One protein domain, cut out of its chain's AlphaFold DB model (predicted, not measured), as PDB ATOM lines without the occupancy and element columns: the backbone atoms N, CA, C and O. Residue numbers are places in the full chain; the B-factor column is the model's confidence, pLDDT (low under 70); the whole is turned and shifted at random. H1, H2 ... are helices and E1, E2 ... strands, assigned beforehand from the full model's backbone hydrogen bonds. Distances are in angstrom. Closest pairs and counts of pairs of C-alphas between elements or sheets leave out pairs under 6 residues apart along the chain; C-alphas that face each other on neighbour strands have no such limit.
ATOM      1  N   GLY A 848     115.074 149.105 227.047       94.25
ATOM      2  CA  GLY A 848     116.482 149.226 226.707       94.25
ATOM      3  C   GLY A 848     117.046 147.934 226.143       94.25
ATOM      4  O   GLY A 848     116.306 147.018 225.772       94.25
ATOM      5  N   TRP A 849     118.367 147.887 226.090       94.38
ATOM      6  CA  TRP A 849     119.135 146.793 225.528       94.38
ATOM      7  C   TRP A 849     120.441 146.580 226.293       94.38
ATOM      8  O   TRP A 849     120.907 147.464 227.015       94.38
ATOM      9  N   PHE A 850     121.040 145.407 226.118       93.88
ATOM     10  CA  PHE A 850     122.403 145.138 226.562       93.88
ATOM     11  C   PHE A 850     123.176 144.321 225.528       93.88
ATOM     12  O   PHE A 850     122.597 143.587 224.730       93.88
ATOM     13  N   PHE A 851     124.493 144.466 225.557       91.50
ATOM     14  CA  PHE A 851     125.452 143.704 224.766       91.50
ATOM     15  C   PHE A 851     126.371 142.931 225.715       91.50
ATOM     16  O   PHE A 851     126.940 143.531 226.626       91.50
ATOM     17  N   GLU A 852     126.521 141.625 225.515       91.44
ATOM     18  CA  GLU A 852     127.375 140.749 226.324       91.44
ATOM     19  C   GLU A 852     128.680 140.436 225.573       91.44
ATOM     20  O   GLU A 852     128.659 140.071 224.397       91.44
ATOM     21  N   TYR A 853     129.837 140.620 226.224       91.25
ATOM     22  CA  TYR A 853     131.131 140.354 225.582       91.25
ATOM     23  C   TYR A 853     131.382 138.846 225.430       91.25
ATOM     24  O   TYR A 853     131.025 138.047 226.299       91.25
ATOM     25  N   ASP A 854     132.080 138.467 224.353       86.25
ATOM     26  CA  ASP A 854     132.384 137.064 224.025       86.25
ATOM     27  C   ASP A 854     133.366 136.404 225.009       86.25
ATOM     28  O   ASP A 854     133.364 135.183 225.171       86.25
ATOM     29  N   LYS A 855     134.249 137.194 225.633       87.06
ATOM     30  CA  LYS A 855     135.306 136.705 226.528       87.06
ATOM     31  C   LYS A 855     135.047 137.161 227.957       87.06
ATOM     32  O   LYS A 855     134.757 138.329 228.193       87.06
ATOM     33  N   LEU A 856     135.263 136.262 228.917       87.38
ATOM     34  CA  LEU A 856     135.189 136.579 230.349       87.38
ATOM     35  C   LEU A 856     136.173 137.695 230.745       87.38
ATOM     36  O   LEU A 856     135.822 138.573 231.529       87.38
ATOM     37  N   SER A 857     137.357 137.690 230.127       87.69
ATOM     38  CA  SER A 857     138.435 138.656 230.351       87.69
ATOM     39  C   SER A 857     138.217 140.025 229.706       87.69
ATOM     40  O   SER A 857     138.959 140.956 230.018       87.69
ATOM     41  N   GLU A 858     137.262 140.160 228.782       90.38
ATOM     42  CA  GLU A 858     136.999 141.432 228.108       90.38
ATOM     43  C   GLU A 858     136.188 142.350 229.028       90.38
ATOM     44  O   GLU A 858     135.179 141.938 229.602       90.38
ATOM     45  N   LYS A 859     136.649 143.592 229.196       92.31
ATOM     46  CA  LYS A 859     136.053 144.587 230.098       92.31
ATOM     47  C   LYS A 859     135.913 145.929 229.391       92.31
ATOM     48  O   LYS A 859     136.714 146.262 228.517       92.31
ATOM     49  N   THR A 860     134.924 146.724 229.787       92.56
ATOM     50  CA  THR A 860     134.772 148.092 229.271       92.56
ATOM     51  C   THR A 860     135.922 148.960 229.785       92.56
ATOM     52  O   THR A 860     136.130 149.040 230.992       92.56
ATOM     53  N   ALA A 861     136.665 149.607 228.884       86.88
ATOM     54  CA  ALA A 861     137.854 150.392 229.227       86.88
ATOM     55  C   ALA A 861     137.529 151.830 229.687       86.88
ATOM     56  O   ALA A 861     138.318 152.449 230.401       86.88
ATOM     57  N   GLY A 862     136.350 152.353 229.335       82.62
ATOM     58  CA  GLY A 862     135.865 153.644 229.819       82.62
ATOM     59  C   GLY A 862     134.470 154.015 229.306       82.62
ATOM     60  O   GLY A 862     133.788 153.187 228.700       82.62
ATOM     61  N   GLY A 863     134.034 155.246 229.580       83.94
ATOM     62  CA  GLY A 863     132.698 155.748 229.253       83.94
ATOM     63  C   GLY A 863     132.390 155.786 227.752       83.94
ATOM     64  O   GLY A 863     133.275 155.954 226.908       83.94
ATOM     65  N   GLY A 864     131.108 155.644 227.404       87.25
ATOM     66  CA  GLY A 864     130.643 155.715 226.016       87.25
ATOM     67  C   GLY A 864     130.542 157.153 225.489       87.25
ATOM     68  O   GLY A 864     130.261 158.091 226.235       87.25
ATOM     69  N   ALA A 865     130.727 157.353 224.187       85.62
ATOM     70  CA  ALA A 865     130.408 158.596 223.487       85.62
ATOM     71  C   ALA A 865     129.082 158.447 222.739       85.62
ATOM     72  O   ALA A 865     128.890 157.448 222.052       85.62
ATOM     73  N   ILE A 866     128.201 159.446 222.838       84.56
ATOM     74  CA  ILE A 866     126.966 159.523 222.050       84.56
ATOM     75  C   ILE A 866     127.183 160.574 220.960       84.56
ATOM     76  O   ILE A 866     127.363 161.745 221.280       84.56
ATOM     77  N   LEU A 867     127.189 160.158 219.693       78.75
ATOM     78  CA  LEU A 867     127.403 161.015 218.520       78.75
ATOM     79  C   LEU A 867     126.468 160.584 217.396       78.75
ATOM     80  O   LEU A 867     126.422 159.395 217.097       78.75
ATOM     81  N   ALA A 868     125.737 161.507 216.766       74.94
ATOM     82  CA  ALA A 868     124.826 161.204 215.657       74.94
ATOM     83  C   ALA A 868     123.888 159.999 215.917       74.94
ATOM     84  O   ALA A 868     123.749 159.110 215.078       74.94
ATOM     85  N   SER A 869     123.271 159.932 217.107       80.56
ATOM     86  CA  SER A 869     122.448 158.791 217.575       80.56
ATOM     87  C   SER A 869     123.189 157.447 217.689       80.56
ATOM     88  O   SER A 869     122.560 156.394 217.793       80.56
ATOM     89  N   CYS A 870     124.518 157.462 217.700       86.88
ATOM     90  CA  CYS A 870     125.372 156.293 217.830       86.88
ATOM     91  C   CYS A 870     126.121 156.333 219.157       86.88
ATOM     92  O   CYS A 870     126.763 157.327 219.497       86.88
ATOM     93  N   VAL A 871     126.053 155.238 219.901       91.38
ATOM     94  CA  VAL A 871     126.825 155.026 221.120       91.38
ATOM     95  C   VAL A 871     128.069 154.245 220.745       91.38
ATOM     96  O   VAL A 871     127.969 153.167 220.162       91.38
ATOM     97  N   MET A 872     129.239 154.781 221.069       89.75
ATOM     98  CA  MET A 872     130.529 154.149 220.805       89.75
ATOM     99  C   MET A 872     131.353 154.061 222.082       89.75
ATOM    100  O   MET A 872     131.422 155.025 222.838       89.75
ATOM    101  N   TRP A 873     131.990 152.921 222.329       91.12
ATOM    102  CA  TRP A 873     132.769 152.693 223.547       91.12
ATOM    103  C   TRP A 873     133.940 151.752 223.291       91.12
ATOM    104  O   TRP A 873     133.922 150.957 222.349       91.12
ATOM    105  N   ASN A 874     134.963 151.845 224.138       89.12
ATOM    106  CA  ASN A 874     136.135 150.983 224.065       89.12
ATOM    107  C   ASN A 874     136.055 149.843 225.085       89.12
ATOM    108  O   ASN A 874     135.666 150.052 226.237       89.12
ATOM    109  N   SER A 875     136.501 148.658 224.680       90.50
ATOM    110  CA  SER A 875     136.838 147.553 225.576       90.50
ATOM    111  C   SER A 875     138.330 147.222 225.504       90.50
ATOM    112  O   SER A 875     139.025 147.615 224.559       90.50
ATOM    113  N   ALA A 876     138.806 146.473 226.497       88.62
ATOM    114  CA  ALA A 876     140.120 145.848 226.503       88.62
ATOM    115  C   ALA A 876     140.013 144.377 226.932       88.62
ATOM    116  O   ALA A 876     139.201 144.028 227.790       88.62
ATOM    117  N   SER A 877     140.858 143.525 226.354       86.50
ATOM    118  CA  SER A 877     141.072 142.139 226.772       86.50
ATOM    119  C   SER A 877     142.571 141.834 226.765       86.50
ATOM    120  O   SER A 877     143.242 142.176 225.787       86.50
ATOM    121  N   PRO A 878     143.109 141.143 227.783       81.94
ATOM    122  CA  PRO A 878     144.489 140.661 227.746       81.94
ATOM    123  C   PRO A 878     144.694 139.645 226.608       81.94
ATOM    124  O   PRO A 878     143.772 138.886 226.283       81.94
ATOM    125  N   ASP A 879     145.890 139.620 226.006       67.31
ATOM    126  CA  ASP A 879     146.326 138.525 225.131       67.31
ATOM    127  C   ASP A 879     146.931 137.405 225.986       67.31
ATOM    128  O   ASP A 879     147.983 137.551 226.610       67.31
ATOM    129  N   THR A 880     146.256 136.261 226.033       53.44
ATOM    130  CA  THR A 880     146.683 135.108 226.831       53.44
ATOM    131  C   THR A 880     147.862 134.347 226.213       53.44
ATOM    132  O   THR A 880     148.432 133.482 226.880       53.44
ATOM    133  N   ALA A 881     148.270 134.660 224.973       45.72
ATOM    134  CA  ALA A 881     149.409 134.024 224.305       45.72
ATOM    135  C   ALA A 881     150.773 134.658 224.653       45.72
ATOM    136  O   ALA A 881     151.813 134.040 224.414       45.72
ATOM    137  N   ALA A 882     150.788 135.859 225.237       43.78
ATOM    138  CA  ALA A 882     151.997 136.628 225.522       43.78
ATOM    139  C   ALA A 882     152.298 136.663 227.029       43.78
ATOM    140  O   ALA A 882     152.186 137.706 227.662       43.78
ATOM    141  N   ASN A 883     152.676 135.533 227.634       37.78
ATOM    142  CA  ASN A 883     153.013 135.509 229.059       37.78
ATOM    143  C   ASN A 883     154.435 134.991 229.319       37.78
ATOM    144  O   ASN A 883     154.847 134.002 228.709       37.78
ATOM    145  N   THR A 884     155.157 135.662 230.237       38.31
ATOM    146  CA  THR A 884     155.971 135.095 231.352       38.31
ATOM    147  C   THR A 884     157.289 135.805 231.723       38.31
ATOM    148  O   THR A 884     157.870 135.415 232.731       38.31
ATOM    149  N   ALA A 885     157.784 136.840 231.026       34.22
ATOM    150  CA  ALA A 885     159.148 137.334 231.324       34.22
ATOM    151  C   ALA A 885     159.283 138.720 231.974       34.22
ATOM    152  O   ALA A 885     160.246 138.915 232.703       34.22
ATOM    153  N   ASN A 886     158.373 139.675 231.759       36.16
ATOM    154  CA  ASN A 886     158.538 141.036 232.281       36.16
ATOM    155  C   ASN A 886     157.174 141.650 232.607       36.16
ATOM    156  O   ASN A 886     156.400 141.923 231.695       36.16
ATOM    157  N   ALA A 887     156.921 141.948 233.882       35.31
ATOM    158  CA  ALA A 887     155.762 142.735 234.324       35.31
ATOM    159  C   ALA A 887     155.737 144.165 233.730       35.31
ATOM    160  O   ALA A 887     154.730 144.856 233.819       35.31
ATOM    161  N   CYS A 888     156.839 144.592 233.100       37.75
ATOM    162  CA  CYS A 888     157.007 145.883 232.430       37.75
ATOM    163  C   CYS A 888     157.143 145.773 230.898       37.75
ATOM    164  O   CYS A 888     157.460 146.765 230.247       37.75
ATOM    165  N   ALA A 889     156.973 144.586 230.301       38.28
ATOM    166  CA  ALA A 889     156.914 144.478 228.846       38.28
ATOM    167  C   ALA A 889     155.482 144.744 228.387       38.28
ATOM    168  O   ALA A 889     154.545 144.191 228.955       38.28
ATOM    169  N   ALA A 890     155.343 145.562 227.344       45.38
ATOM    170  CA  ALA A 890     154.135 145.744 226.553       45.38
ATOM    171  C   ALA A 890     153.640 144.391 226.000       45.38
ATOM    172  O   ALA A 890     153.876 144.044 224.844       45.38
ATOM    173  N   ALA A 891     153.009 143.575 226.842       48.94
ATOM    174  CA  ALA A 891     152.269 142.408 226.409       48.94
ATOM    175  C   ALA A 891     151.034 142.941 225.682       48.94
ATOM    176  O   ALA A 891     150.262 143.708 226.258       48.94
ATOM    177  N   GLY A 892     150.904 142.613 224.395       59.09
ATOM    178  CA  GLY A 892     149.794 143.088 223.578       59.09
ATOM    179  C   GLY A 892     148.465 142.777 224.262       59.09
ATOM    180  O   GLY A 892     148.243 141.669 224.725       59.09
ATOM    181  N   ALA A 893     147.585 143.759 224.366       72.12
ATOM    182  CA  ALA A 893     146.181 143.557 224.675       72.12
ATOM    183  C   ALA A 893     145.378 143.787 223.392       72.12
ATOM    184  O   ALA A 893     145.801 144.523 222.500       72.12
ATOM    185  N   ALA A 894     144.212 143.164 223.276       80.75
ATOM    186  CA  ALA A 894     143.264 143.503 222.226       80.75
ATOM    187  C   ALA A 894     142.331 144.600 222.744       80.75
ATOM    188  O   ALA A 894     141.760 144.470 223.827       80.75
ATOM    189  N   ALA A 895     142.154 145.660 221.963       85.00
ATOM    190  CA  ALA A 895     141.135 146.673 222.187       85.00
ATOM    191  C   ALA A 895     140.096 146.629 221.071       85.00
ATOM    192  O   ALA A 895     140.429 146.441 219.897       85.00
ATOM    193  N   ARG A 896     138.831 146.851 221.423       87.56
ATOM    194  CA  ARG A 896     137.732 146.948 220.458       87.56
ATOM    195  C   ARG A 896     136.989 148.253 220.661       87.56
ATOM    196  O   ARG A 896     136.638 148.594 221.785       87.56
ATOM    197  N   LEU A 897     136.773 148.987 219.573       88.50
ATOM    198  CA  LEU A 897     135.843 150.116 219.546       88.50
ATOM    199  C   LEU A 897     134.506 149.584 219.040       88.50
ATOM    200  O   LEU A 897     134.425 149.183 217.882       88.50
ATOM    201  N   TYR A 898     133.496 149.564 219.899       90.81
ATOM    202  CA  TYR A 898     132.146 149.105 219.583       90.81
ATOM    203  C   TYR A 898     131.251 150.247 219.111       90.81
ATOM    204  O   TYR A 898     131.495 151.411 219.435       90.81
ATOM    205  N   GLN A 899     130.180 149.892 218.399       90.44
ATOM    206  CA  GLN A 899     129.059 150.777 218.097       90.44
ATOM    207  C   GLN A 899     127.704 150.145 218.445       90.44
ATOM    208  O   GLN A 899     127.513 148.927 218.332       90.44
ATOM    209  N   ALA A 900     126.732 150.984 218.791       91.00
ATOM    210  CA  ALA A 900     125.329 150.613 218.902       91.00
ATOM    211  C   ALA A 900     124.414 151.827 218.705       91.00
ATOM    212  O   ALA A 900     124.704 152.919 219.187       91.00
ATOM    213  N   ASP A 901     123.287 151.630 218.027       90.06
ATOM    214  CA  ASP A 901     122.240 152.642 217.925       90.06
ATOM    215  C   ASP A 901     121.712 153.008 219.318       90.06
ATOM    216  O   ASP A 901     121.387 152.139 220.132       90.06
ATOM    217  N   PHE A 902     121.605 154.311 219.567       88.38
ATOM    218  CA  PHE A 902     121.218 154.899 220.848       88.38
ATOM    219  C   PHE A 902     119.900 154.336 221.399       88.38
ATOM    220  O   PHE A 902     119.779 154.117 222.602       88.38
ATOM    221  N   VAL A 903     118.920 154.038 220.545       89.31
ATOM    222  CA  VAL A 903     117.615 153.537 221.002       89.31
ATOM    223  C   VAL A 903     117.543 152.012 220.946       89.31
ATOM    224  O   VAL A 903     117.073 151.371 221.884       89.31
ATOM    225  N   THR A 904     117.972 151.428 219.831       90.69
ATOM    226  CA  THR A 904     117.661 150.041 219.459       90.69
ATOM    227  C   THR A 904     118.814 149.067 219.694       90.69
ATOM    228  O   THR A 904     118.603 147.855 219.660       90.69
ATOM    229  N   GLY A 905     120.034 149.563 219.907       90.25
ATOM    230  CA  GLY A 905     121.224 148.735 220.102       90.25
ATOM    231  C   GLY A 905     121.780 148.092 218.821       90.25
ATOM    232  O   GLY A 905     122.750 147.330 218.874       90.25
ATOM    233  N   ALA A 906     121.201 148.375 217.650       88.69
ATOM    234  CA  ALA A 906     121.648 147.828 216.366       88.69
ATOM    235  C   ALA A 906     123.050 148.339 215.966       88.69
ATOM    236  O   ALA A 906     123.382 149.497 216.206       88.69
ATOM    237  N   ALA A 907     123.874 147.505 215.324       87.38
ATOM    238  CA  ALA A 907     125.174 147.926 214.775       87.38
ATOM    239  C   ALA A 907     125.031 148.470 213.349       87.38
ATOM    240  O   ALA A 907     125.412 147.796 212.397       87.38
ATOM    241  N   GLU A 908     124.455 149.659 213.177       83.69
ATOM    242  CA  GLU A 908     124.325 150.287 211.847       83.69
ATOM    243  C   GLU A 908     124.509 151.817 211.833       83.69
ATOM    244  O   GLU A 908     124.283 152.453 210.801       83.69
ATOM    245  N   CYS A 909     124.917 152.418 212.956       84.25
ATOM    246  CA  CYS A 909     124.891 153.871 213.143       84.25
ATOM    247  C   CYS A 909     126.188 154.597 212.756       84.25
ATOM    248  O   CYS A 909     126.120 155.740 212.315       84.25
ATOM    249  N   ALA A 910     127.359 153.968 212.880       85.19
ATOM    250  CA  ALA A 910     128.642 154.612 212.608       85.19
ATOM    251  C   ALA A 910     129.030 154.524 211.122       85.19
ATOM    252  O   ALA A 910     129.268 153.431 210.599       85.19
ATOM    253  N   GLU A 911     129.180 155.677 210.459       82.75
ATOM    254  CA  GLU A 911     129.585 155.748 209.045       82.75
ATOM    255  C   GLU A 911     130.926 155.044 208.787       82.75
ATOM    256  O   GLU A 911     131.072 154.299 207.819       82.75
ATOM    257  N   GLY A 912     131.892 155.219 209.696       79.75
ATOM    258  CA  GLY A 912     133.236 154.643 209.580       79.75
ATOM    259  C   GLY A 912     133.298 153.116 209.705       79.75
ATOM    260  O   GLY A 912     134.351 152.533 209.464       79.75
ATOM    261  N   MET A 913     132.194 152.459 210.072       84.56
ATOM    262  CA  MET A 913     132.113 151.002 210.238       84.56
ATOM    263  C   MET A 913     131.196 150.327 209.207       84.56
ATOM    264  O   MET A 913     130.949 149.116 209.292       84.56
ATOM    265  N   ARG A 914     130.707 151.083 208.216       84.00
ATOM    266  CA  ARG A 914     129.929 150.540 207.099       84.00
ATOM    267  C   ARG A 914     130.801 149.679 206.191       84.00
ATOM    268  O   ARG A 914     131.961 149.990 205.921       84.00
ATOM    269  N   LYS A 915     130.227 148.587 205.695       82.69
ATOM    270  CA  LYS A 915     130.846 147.673 204.735       82.69
ATOM    271  C   LYS A 915     130.107 147.761 203.404       82.69
ATOM    272  O   LYS A 915     128.874 147.779 203.352       82.69
ATOM    273  N   TYR A 916     130.886 147.782 202.331       82.88
ATOM    274  CA  TYR A 916     130.404 147.811 200.957       82.88
ATOM    275  C   TYR A 916     130.967 146.606 200.208       82.88
ATOM    276  O   TYR A 916     132.085 146.171 200.492       82.88
ATOM    277  N   ASP A 917     130.190 146.052 199.283       81.31
ATOM    278  CA  ASP A 917     130.687 145.028 198.369       81.31
ATOM    279  C   ASP A 917     131.634 145.620 197.308       81.31
ATOM    280  O   ASP A 917     131.874 146.829 197.243       81.31
ATOM    281  N   GLU A 918     132.166 144.759 196.439       82.88
ATOM    282  CA  GLU A 918     133.068 145.146 195.344       82.88
ATOM    283  C   GLU A 918     132.445 146.157 194.358       82.88
ATOM    284  O   GLU A 918     133.173 146.840 193.640       82.88
ATOM    285  N   ASN A 919     131.112 146.283 194.330       79.19
ATOM    286  CA  ASN A 919     130.377 147.222 193.479       79.19
ATOM    287  C   ASN A 919     130.014 148.528 194.208       79.19
ATOM    288  O   ASN A 919     129.321 149.373 193.636       79.19
ATOM    289  N   GLY A 920     130.450 148.703 195.460       76.81
ATOM    290  CA  GLY A 920     130.122 149.865 196.282       76.81
ATOM    291  C   GLY A 920     128.698 149.846 196.845       76.81
ATOM    292  O   GLY A 920     128.193 150.891 197.259       76.81
ATOM    293  N   VAL A 921     128.024 148.691 196.864       80.62
ATOM    294  CA  VAL A 921     126.692 148.534 197.463       80.62
ATOM    295  C   VAL A 921     126.841 148.231 198.949       80.62
ATOM    296  O   VAL A 921     127.621 147.372 199.344       80.62
ATOM    297  N   TYR A 922     126.080 148.938 199.784       79.31
ATOM    298  CA  TYR A 922     126.069 148.711 201.228       79.31
ATOM    299  C   TYR A 922     125.552 147.304 201.554       79.31
ATOM    300  O   TYR A 922     124.423 146.961 201.199       79.31
ATOM    301  N   VAL A 923     126.368 146.510 202.253       81.25
ATOM    302  CA  VAL A 923     126.034 145.130 202.656       81.25
ATOM    303  C   VAL A 923     125.802 144.979 204.159       81.25
ATOM    304  O   VAL A 923     125.358 143.927 204.607       81.25
ATOM    305  N   GLY A 924     126.049 146.037 204.932       80.00
ATOM    306  CA  GLY A 924     125.816 146.105 206.370       80.00
ATOM    307  C   GLY A 924     126.983 146.779 207.091       80.00
ATOM    308  O   GLY A 924     127.815 147.426 206.461       80.00
ATOM    309  N   SER A 925     127.048 146.653 208.413       83.44
ATOM    310  CA  SER A 925     128.054 147.332 209.239       83.44
ATOM    311  C   SER A 925     128.690 146.375 210.246       83.44
ATOM    312  O   SER A 925     128.051 145.419 210.688       83.44
ATOM    313  N   ALA A 926     129.955 146.624 210.588       84.38
ATOM    314  CA  ALA A 926     130.671 145.867 211.616       84.38
ATOM    315  C   ALA A 926     130.274 146.345 213.020       84.38
ATOM    316  O   ALA A 926     130.120 147.544 213.240       84.38
ATOM    317  N   ARG A 927     130.132 145.432 213.989       87.00
ATOM    318  CA  ARG A 927     129.797 145.786 215.385       87.00
ATOM    319  C   ARG A 927     130.942 146.509 216.093       87.00
ATOM    320  O   ARG A 927     130.686 147.363 216.941       87.00
ATOM    321  N   TYR A 928     132.175 146.146 215.765       87.44
ATOM    322  CA  TYR A 928     133.368 146.732 216.350       87.44
ATOM    323  C   TYR A 928     134.536 146.742 215.368       87.44
ATOM    324  O   TYR A 928     134.530 146.041 214.356       87.44
ATOM    325  N   VAL A 929     135.560 147.520 215.706       83.56
ATOM    326  CA  VAL A 929     136.885 147.459 215.082       83.56
ATOM    327  C   VAL A 929     137.894 147.024 216.140       83.56
ATOM    328  O   VAL A 929     138.035 147.682 217.175       83.56
ATOM    329  N   GLU A 930     138.568 145.899 215.894       83.69
ATOM    330  CA  GLU A 930     139.600 145.338 216.772       83.69
ATOM    331  C   GLU A 930     140.997 145.831 216.384       83.69
ATOM    332  O   GLU A 930     141.312 145.993 215.204       83.69
ATOM    333  N   ARG A 931     141.840 146.057 217.394       79.12
ATOM    334  CA  ARG A 931     143.239 146.467 217.249       79.12
ATOM    335  C   ARG A 931     144.083 145.943 218.408       79.12
ATOM    336  O   ARG A 931     143.573 145.739 219.508       79.12
ATOM    337  N   ALA A 932     145.375 145.753 218.169       76.50
ATOM    338  CA  ALA A 932     146.336 145.445 219.222       76.50
ATOM    339  C   ALA A 932     146.781 146.741 219.904       76.50
ATOM    340  O   ALA A 932     147.118 147.691 219.209       76.50
ATOM    341  N   VAL A 933     146.802 146.788 221.231       71.81
ATOM    342  CA  VAL A 933     147.231 147.939 222.035       71.81
ATOM    343  C   VAL A 933     148.253 147.499 223.074       71.81
ATOM    344  O   VAL A 933     148.245 146.350 223.507       71.81
ATOM    345  N   ILE A 934     149.132 148.405 223.497       68.94
ATOM    346  CA  ILE A 934     150.106 148.130 224.571       68.94
ATOM    347  C   ILE A 934     149.612 148.575 225.955       68.94
ATOM    348  O   ILE A 934     150.205 148.222 226.968       68.94
ATOM    349  N   ALA A 935     148.535 149.358 225.994       71.19
ATOM    350  CA  ALA A 935     147.870 149.829 227.202       71.19
ATOM    351  C   ALA A 935     146.359 149.932 226.939       71.19
ATOM    352  O   ALA A 935     145.962 150.050 225.774       71.19
ATOM    353  N   PRO A 936     145.507 149.903 227.980       74.94
ATOM    354  CA  PRO A 936     144.076 150.094 227.804       74.94
ATOM    355  C   PRO A 936     143.769 151.386 227.027       74.94
ATOM    356  O   PRO A 936     144.367 152.427 227.314       74.94
ATOM    357  N   PRO A 937     142.867 151.336 226.033       76.56
ATOM    358  CA  PRO A 937     142.536 152.504 225.231       76.56
ATOM    359  C   PRO A 937     141.830 153.565 226.094       76.56
ATOM    360  O   PRO A 937     141.026 153.206 226.962       76.56
ATOM    361  N   PRO A 938     142.078 154.865 225.851       75.50
ATOM    362  CA  PRO A 938     141.352 155.924 226.538       75.50
ATOM    363  C   PRO A 938     139.872 155.935 226.130       75.50
ATOM    364  O   PRO A 938     139.441 155.261 225.187       75.50
ATOM    365  N   GLU A 939     139.078 156.738 226.831       78.56
ATOM    366  CA  GLU A 939     137.701 157.004 226.418       78.56
ATOM    367  C   GLU A 939     137.661 157.652 225.024       78.56
ATOM    368  O   GLU A 939     138.533 158.470 224.711       78.56
ATOM    369  N   PRO A 940     136.666 157.328 224.174       77.50
ATOM    370  CA  PRO A 940     136.524 157.982 222.878       77.50
ATOM    371  C   PRO A 940     136.309 159.493 223.046       77.50
ATOM    372  O   PRO A 940     135.338 159.919 223.679       77.50
ATOM    373  N   ALA A 941     137.210 160.293 222.470       77.88
ATOM    374  CA  ALA A 941     137.107 161.746 222.462       77.88
ATOM    375  C   ALA A 941     136.343 162.216 221.222       77.88
ATOM    376  O   ALA A 941     136.684 161.843 220.098       77.88
ATOM    377  N   THR A 942     135.340 163.071 221.414       77.56
ATOM    378  CA  THR A 942     134.602 163.679 220.304       77.56
ATOM    379  C   THR A 942     135.473 164.700 219.583       77.56
ATOM    380  O   THR A 942     136.046 165.589 220.210       77.56
ATOM    381  N   VAL A 943     135.522 164.617 218.256       77.38
ATOM    382  CA  VAL A 943     136.166 165.608 217.395       77.38
ATOM    383  C   VAL A 943     135.165 166.094 216.358       77.38
ATOM    384  O   VAL A 943     134.546 165.303 215.645       77.38
ATOM    385  N   VAL A 944     135.031 167.416 216.261       77.69
ATOM    386  CA  VAL A 944     134.311 168.083 215.176       77.69
ATOM    387  C   VAL A 944     135.343 168.760 214.288       77.69
ATOM    388  O   VAL A 944     136.049 169.673 214.715       77.69
ATOM    389  N   ALA A 945     135.456 168.288 213.052       78.12
ATOM    390  CA  ALA A 945     136.392 168.804 212.068       78.12
ATOM    391  C   ALA A 945     135.635 169.532 210.953       78.12
ATOM    392  O   ALA A 945     134.630 169.034 210.446       78.12
ATOM    393  N   ILE A 946     136.141 170.699 210.550       77.88
ATOM    394  CA  ILE A 946     135.599 171.505 209.450       77.88
ATOM    395  C   ILE A 946     136.681 171.620 208.380       77.88
ATOM    396  O   ILE A 946     137.793 172.064 208.671       77.88
ATOM    397  N   SER A 947     136.375 171.213 207.148       77.31
ATOM    398  CA  SER A 947     137.334 171.297 206.047       77.31
ATOM    399  C   SER A 947     137.524 172.735 205.572       77.31
ATOM    400  O   SER A 947     136.552 173.440 205.282       77.31
ATOM    401  N   LYS A 948     138.786 173.147 205.402       75.50
ATOM    402  CA  LYS A 948     139.137 174.434 204.785       75.50
ATOM    403  C   LYS A 948     138.780 174.497 203.298       75.50
ATOM    404  O   LYS A 948     138.542 175.590 202.792       75.50
ATOM    405  N   THR A 949     138.776 173.365 202.590       72.00
ATOM    406  CA  THR A 949     138.701 173.337 201.117       72.00
ATOM    407  C   THR A 949     137.339 172.957 200.565       72.00
ATOM    408  O   THR A 949     136.956 173.466 199.516       72.00
ATOM    409  N   ASP A 950     136.625 172.040 201.221       68.50
ATOM    410  CA  ASP A 950     135.380 171.472 200.684       68.50
ATOM    411  C   ASP A 950     134.135 171.798 201.525       68.50
ATOM    412  O   ASP A 950     133.037 171.354 201.194       68.50
ATOM    413  N   HIS A 951     134.305 172.607 202.578       70.69
ATOM    414  CA  HIS A 951     133.247 173.064 203.484       70.69
ATOM    415  C   HIS A 951     132.420 171.936 204.126       70.69
ATOM    416  O   HIS A 951     131.313 172.182 204.605       70.69
ATOM    417  N   ARG A 952     132.937 170.701 204.160       74.25
ATOM    418  CA  ARG A 952     132.298 169.594 204.872       74.25
ATOM    419  C   ARG A 952     132.605 169.646 206.362       74.25
ATOM    420  O   ARG A 952     133.680 170.083 206.779       74.25
ATOM    421  N   ILE A 953     131.669 169.126 207.147       73.56
ATOM    422  CA  ILE A 953     131.816 168.881 208.581       73.56
ATOM    423  C   ILE A 953     131.883 167.370 208.802       73.56
ATOM    424  O   ILE A 953     131.078 166.617 208.249       73.56
ATOM    425  N   LYS A 954     132.852 166.929 209.602       76.38
ATOM    426  CA  LYS A 954     133.031 165.539 210.028       76.38
ATOM    427  C   LYS A 954     132.953 165.481 211.548       76.38
ATOM    428  O   LYS A 954     133.679 166.207 212.225       76.38
ATOM    429  N   ILE A 955     132.084 164.614 212.059       76.69
ATOM    430  CA  ILE A 955     131.973 164.307 213.487       76.69
ATOM    431  C   ILE A 955     132.501 162.894 213.682       76.69
ATOM    432  O   ILE A 955     132.028 161.938 213.054       76.69
ATOM    433  N   SER A 956     133.509 162.758 214.528       76.56
ATOM    434  CA  SER A 956     134.227 161.508 214.723       76.56
ATOM    435  C   SER A 956     134.613 161.299 216.177       76.56
ATOM    436  O   SER A 956     134.653 162.228 216.982       76.56
ATOM    437  N   ASN A 957     134.903 160.044 216.503       77.88
ATOM    438  CA  ASN A 957     135.667 159.708 217.689       77.88
ATOM    439  C   ASN A 957     137.142 159.609 217.329       77.88
ATOM    440  O   ASN A 957     137.499 158.942 216.355       77.88
ATOM    441  N   LEU A 958     137.981 160.222 218.156       76.88
ATOM    442  CA  LEU A 958     139.426 160.097 218.128       76.88
ATOM    443  C   LEU A 958     139.885 159.245 219.314       76.88
ATOM    444  O   LEU A 958     139.512 159.501 220.460       76.88
ATOM    445  N   ALA A 959     140.731 158.261 219.032       72.06
ATOM    446  CA  ALA A 959     141.473 157.512 220.033       72.06
ATOM    447  C   ALA A 959     142.978 157.705 219.797       72.06
ATOM    448  O   ALA A 959     143.498 157.423 218.715       72.06
ATOM    449  N   LEU A 960     143.670 158.212 220.820       71.81
ATOM    450  CA  LEU A 960     145.125 158.343 220.850       71.81
ATOM    451  C   LEU A 960     145.686 157.263 221.770       71.81
ATOM    452  O   LEU A 960     145.653 157.397 222.991       71.81
ATOM    453  N   GLU A 961     146.178 156.183 221.176       71.25
ATOM    454  CA  GLU A 961     146.634 155.006 221.910       71.25
ATOM    455  C   GLU A 961     148.151 154.895 221.912       71.25
ATOM    456  O   GLU A 961     148.782 155.146 220.883       71.25
ATOM    457  N   PRO A 962     148.752 154.465 223.030       62.69
ATOM    458  CA  PRO A 962     150.148 154.073 223.027       62.69
ATOM    459  C   PRO A 962     150.399 152.935 222.023       62.69
ATOM    460  O   PRO A 962     149.587 152.018 221.886       62.69
ATOM    461  N   GLY A 963     151.522 152.992 221.310       60.03
ATOM    462  CA  GLY A 963     151.954 151.970 220.351       60.03
ATOM    463  C   GLY A 963     151.257 151.989 218.985       60.03
ATOM    464  O   GLY A 963     151.737 151.323 218.071       60.03
ATOM    465  N   ASN A 964     150.179 152.764 218.815       64.44
ATOM    466  CA  ASN A 964     149.421 152.855 217.565       64.44
ATOM    467  C   ASN A 964     149.369 154.284 217.021       64.44
ATOM    468  O   ASN A 964     149.492 155.270 217.743       64.44
ATOM    469  N   GLN A 965     149.109 154.405 215.718       66.88
ATOM    470  CA  GLN A 965     148.704 155.685 215.144       66.88
ATOM    471  C   GLN A 965     147.333 156.095 215.701       66.88
ATOM    472  O   GLN A 965     146.467 155.238 215.887       66.88
ATOM    473  N   ALA A 966     147.126 157.403 215.881       69.81
ATOM    474  CA  ALA A 966     145.819 158.008 216.115       69.81
ATOM    475  C   ALA A 966     144.733 157.382 215.220       69.81
ATOM    476  O   ALA A 966     144.873 157.344 213.996       69.81
ATOM    477  N   GLN A 967     143.667 156.886 215.848       72.00
ATOM    478  CA  GLN A 967     142.535 156.258 215.171       72.00
ATOM    479  C   GLN A 967     141.351 157.216 215.173       72.00
ATOM    480  O   GLN A 967     140.933 157.688 216.228       72.00
ATOM    481  N   GLU A 968     140.789 157.478 213.998       75.75
ATOM    482  CA  GLU A 968     139.593 158.299 213.846       75.75
ATOM    483  C   GLU A 968     138.471 157.455 213.234       75.75
ATOM    484  O   GLU A 968     138.618 156.913 212.141       75.75
ATOM    485  N   THR A 969     137.333 157.357 213.921       78.00
ATOM    486  CA  THR A 969     136.131 156.693 213.395       78.00
ATOM    487  C   THR A 969     135.017 157.716 213.239       78.00
ATOM    488  O   THR A 969     134.555 158.290 214.225       78.00
ATOM    489  N   SER A 970     134.585 157.971 212.002       75.00
ATOM    490  CA  SER A 970     133.500 158.917 211.725       75.00
ATOM    491  C   SER A 970     132.151 158.364 212.166       75.00
ATOM    492  O   SER A 970     131.746 157.288 211.721       75.00
ATOM    493  N   ALA A 971     131.436 159.144 212.974       74.44
ATOM    494  CA  ALA A 971     130.018 158.940 213.234       74.44
ATOM    495  C   ALA A 971     129.188 159.463 212.051       74.44
ATOM    496  O   ALA A 971     128.316 158.755 211.558       74.44
ATOM    497  N   SER A 972     129.513 160.669 211.562       75.19
ATOM    498  CA  SER A 972     128.768 161.383 210.515       75.19
ATOM    499  C   SER A 972     129.683 162.294 209.677       75.19
ATOM    500  O   SER A 972     130.686 162.814 210.175       75.19
ATOM    501  N   ILE A 973     129.345 162.486 208.395       69.12
ATOM    502  CA  ILE A 973     129.998 163.423 207.460       69.12
ATOM    503  C   ILE A 973     128.909 164.139 206.646       69.12
ATOM    504  O   ILE A 973     128.071 163.482 206.030       69.12
ATOM    505  N   THR A 974     128.935 165.475 206.599       62.56
ATOM    506  CA  THR A 974     127.899 166.295 205.937       62.56
ATOM    507  C   THR A 974     128.466 167.530 205.229       62.56
ATOM    508  O   THR A 974     129.552 168.008 205.552       62.56
ATOM    509  N   THR A 975     127.726 168.050 204.247       56.41
ATOM    510  CA  THR A 975     128.000 169.312 203.532       56.41
ATOM    511  C   THR A 975     127.166 170.495 204.047       56.41
ATOM    512  O   THR A 975     127.347 171.606 203.559       56.41
ATOM    513  N   ASP A 976     126.225 170.279 204.976       54.41
ATOM    514  CA  ASP A 976     125.367 171.345 205.521       54.41
ATOM    515  C   ASP A 976     125.946 171.910 206.827       54.41
ATOM    516  O   ASP A 976     125.926 171.255 207.876       54.41
ATOM    517  N   THR A 977     126.468 173.136 206.744       48.00
ATOM    518  CA  THR A 977     127.185 173.819 207.827       48.00
ATOM    519  C   THR A 977     126.284 174.461 208.881       48.00
ATOM    520  O   THR A 977     126.752 174.708 209.991       48.00
ATOM    521  N   LEU A 978     125.007 174.723 208.579       42.22
ATOM    522  CA  LEU A 978     124.080 175.419 209.485       42.22
ATOM    523  C   LEU A 978     123.115 174.465 210.194       42.22
ATOM    524  O   LEU A 978     122.630 174.783 211.277       42.22
ATOM    525  N   GLN A 979     122.832 173.302 209.602       40.91
ATOM    526  CA  GLN A 979     121.847 172.363 210.142       40.91
ATOM    527  C   GLN A 979     122.423 171.367 211.167       40.91
ATOM    528  O   GLN A 979     121.647 170.774 211.913       40.91
ATOM    529  N   SER A 980     123.750 171.186 211.220       46.97
ATOM    530  CA  SER A 980     124.350 169.946 211.754       46.97
ATOM    531  C   SER A 980     125.193 170.079 213.024       46.97
ATOM    532  O   SER A 980     125.595 169.059 213.565       46.97
ATOM    533  N   VAL A 981     125.477 171.283 213.537       43.81
ATOM    534  CA  VAL A 981     126.154 171.380 214.852       43.81
ATOM    535  C   VAL A 981     125.168 171.185 216.017       43.81
ATOM    536  O   VAL A 981     125.570 170.950 217.148       43.81
ATOM    537  N   TYR A 982     123.864 171.216 215.721       40.84
ATOM    538  CA  TYR A 982     122.789 170.779 216.610       40.84
ATOM    539  C   TYR A 982     122.280 169.406 216.144       40.84
ATOM    540  O   TYR A 982     121.340 169.308 215.352       40.84
ATOM    541  N   GLU A 983     122.902 168.329 216.620       50.12
ATOM    542  CA  GLU A 983     122.393 166.975 216.398       50.12
ATOM    543  C   GLU A 983     121.416 166.602 217.511       50.12
ATOM    544  O   GLU A 983     121.777 166.414 218.670       50.12
ATOM    545  N   LEU A 984     120.142 166.511 217.142       47.78
ATOM    546  CA  LEU A 984     119.084 166.066 218.030       47.78
ATOM    547  C   LEU A 984     118.908 164.550 217.836       47.78
ATOM    548  O   LEU A 984     118.458 164.150 216.754       47.78
ATOM    549  N   PRO A 985     119.254 163.691 218.815       52.47
ATOM    550  CA  PRO A 985     119.054 162.257 218.675       52.47
ATOM    551  C   PRO A 985     117.552 161.970 218.597       52.47
ATOM    552  O   PRO A 985     116.792 162.186 219.541       52.47
ATOM    553  N   VAL A 986     117.102 161.520 217.428       51.28
ATOM    554  CA  VAL A 986     115.694 161.230 217.146       51.28
ATOM    555  C   VAL A 986     115.544 159.820 216.606       51.28
ATOM    556  O   VAL A 986     116.419 159.313 215.905       51.28
ATOM    557  N   SER A 987     114.409 159.183 216.895       51.78
ATOM    558  CA  SER A 987     114.121 157.864 216.343       51.78
ATOM    559  C   SER A 987     114.040 157.914 214.812       51.78
ATOM    560  O   SER A 987     113.603 158.902 214.209       51.78
ATOM    561  N   ARG A 988     114.423 156.811 214.157       49.34
ATOM    562  CA  ARG A 988     114.413 156.678 212.689       49.34
ATOM    563  C   ARG A 988     113.056 157.036 212.067       49.34
ATOM    564  O   ARG A 988     113.002 157.611 210.985       49.34
ATOM    565  N   ALA A 989     111.954 156.743 212.758       49.97
ATOM    566  CA  ALA A 989     110.606 157.098 212.320       49.97
ATOM    567  C   ALA A 989     110.364 158.619 212.299       49.97
ATOM    568  O   ALA A 989     109.786 159.132 211.337       49.97
ATOM    569  N   LEU A 990     110.840 159.347 213.315       55.53
ATOM    570  CA  LEU A 990     110.732 160.805 213.376       55.53
ATOM    571  C   LEU A 990     111.627 161.467 212.320       55.53
ATOM    572  O   LEU A 990     111.187 162.390 211.633       55.53
ATOM    573  N   HIS A 991     112.836 160.928 212.122       54.47
ATOM    574  CA  HIS A 991     113.726 161.328 211.032       54.47
ATOM    575  C   HIS A 991     113.032 161.168 209.663       54.47
ATOM    576  O   HIS A 991     112.967 162.119 208.885       54.47
ATOM    577  N   TYR A 992     112.405 160.015 209.389       51.53
ATOM    578  CA  TYR A 992     111.653 159.802 208.143       51.53
ATOM    579  C   TYR A 992     110.430 160.720 207.989       51.53
ATOM    580  O   TYR A 992     110.185 161.190 206.874       51.53
ATOM    581  N   CYS A 993     109.672 161.008 209.060       53.06
ATOM    582  CA  CYS A 993     108.526 161.927 208.961       53.06
ATOM    583  C   CYS A 993     108.981 163.337 208.545       53.06
ATOM    584  O   CYS A 993     108.322 163.989 207.736       53.06
ATOM    585  N   ARG A 994     110.152 163.774 209.025       54.25
ATOM    586  CA  ARG A 994     110.715 165.099 208.731       54.25
ATOM    587  C   ARG A 994     111.155 165.276 207.271       54.25
ATOM    588  O   ARG A 994     111.139 166.400 206.780       54.25
ATOM    589  N   HIS A 995     111.514 164.190 206.579       54.62
ATOM    590  CA  HIS A 995     112.074 164.247 205.222       54.62
ATOM    591  C   HIS A 995     111.108 163.868 204.089       54.62
ATOM    592  O   HIS A 995     111.348 164.283 202.957       54.62
ATOM    593  N   HIS A 996     110.031 163.110 204.345       47.59
ATOM    594  CA  HIS A 996     109.213 162.561 203.250       47.59
ATOM    595  C   HIS A 996     107.749 163.023 203.174       47.59
ATOM    596  O   HIS A 996     107.275 163.208 202.054       47.59
ATOM    597  N   SER A 997     107.008 163.174 204.283       44.16
ATOM    598  CA  SER A 997     105.595 163.619 204.254       44.16
ATOM    599  C   SER A 997     105.002 163.732 205.670       44.16
ATOM    600  O   SER A 997     105.119 162.808 206.477       44.16
TER     601      SER A 997
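What this domain is: This is residues 848 to 997 of the 1006 residues of the protein "Neisseria_PilC domain-containing protein" of Myxococcales bacterium (UniProt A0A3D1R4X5). Two strongly twisted sheets, four strands E2 E3 E4 E7 and three strands E8 E9 E10, form a loose sandwich, only partly face to face, with the chain passing from one to the other between E7 and E8. A small hairpin of E5 and E6 is set apart from both sheets; at one end of the long axis is the loop of residues 879 to 892, and at the other residues 989 to 997, mostly H1, stick out. The printed part has 150 residues, with ten named strands, E1 to E10 along the chain, and then one named helix; each sheet is antiparallel, in the orders E2 - E3 - E4 - E7, E8 - E9 - E10 and E5 - E6. The class is mostly strand, though under half of the residues, 69 of 150, are in named elements. The whole is only just compact, close to loose, with a radius of gyration of the C-alphas of 17.6 A, and elongated, spanning 64 by 38 by 34 A.

Where its parts are: In the largest sheet, E2 is residues 865 to 867, E3 residues 870 to 878, 26.6 A long, E4 residues 893 to 901, 26.5 A long, and E7 residues 928 to 933, 15.0 A long. E3 begins at C-alpha 870 (125.372, 156.293, 217.830). The second sheet has E8, residues 941 to 946, 16.3 A; E9, residues 953 to 959, 18.8 A; and E10, residues 967 to 974, 20.0 A, which bends by 66 degrees at residue 971. E5 is residues 914 to 916 and E6 residues 922 to 925. E1, residues 848 to 852, is 13.8 A long and begins at C-alpha 848 (116.482, 149.226, 226.707). H1, residues 988 to 996, is 12.3 A long and ends at C-alpha 996 (109.213, 162.561, 203.250).

How they stand to each other: E2, E3 and E4 form a meander, each strand the antiparallel neighbour of the one before. In the hairpin E2 and E3, N 865 and O 872 are 2.8 A apart, within hydrogen-bond range. In the hairpin E3 and E4, N 875 and O 896 are 2.9 A apart. E7 is an edge strand beside E4, antiparallel at 159 degrees, with N 895 and O 931 at 2.8 A. Residues 859 to 860 pair antiparallel with residues 875 to 876 of E3. E8, E9 and E10 form a second meander; N 943 and O 956 are 2.8 A apart, and N 957 and O 969 are 2.9 A apart. The two sheets make a sandwich, two sheets face to face, their facing parts 11.1 A centre to centre and the strands of the one at 27 degrees to those of the other. The closest C-alphas of E2 and E10 are those of Leu 867 and Ala 971, 6.3 A apart, and those of E2 and E8 are Ala 865 and Thr 942, 7.3 A apart. E4 and E9 are apart. In the hairpin E5 and E6, N 915 and O 924 are 2.8 A apart; E6 runs on into E7 across a break of 2 residues, at 56 degrees. E1 pairs with no named strand. H1 is not on either of the two larger sheets, and every O i to N i+4 pair in it is within hydrogen-bond range.

The domain as a whole: The two C-alphas farthest apart are those of Ala 885 and Ser 997, 65.5 A. The printed part has no cut. The links E1 to E2, E3 to E4, E4 to E5 and E10 to H1 are long. The mean pLDDT of the printed part is 72.9; 46 residues are under 70, among them residues 879 to 892 and 973 to 997.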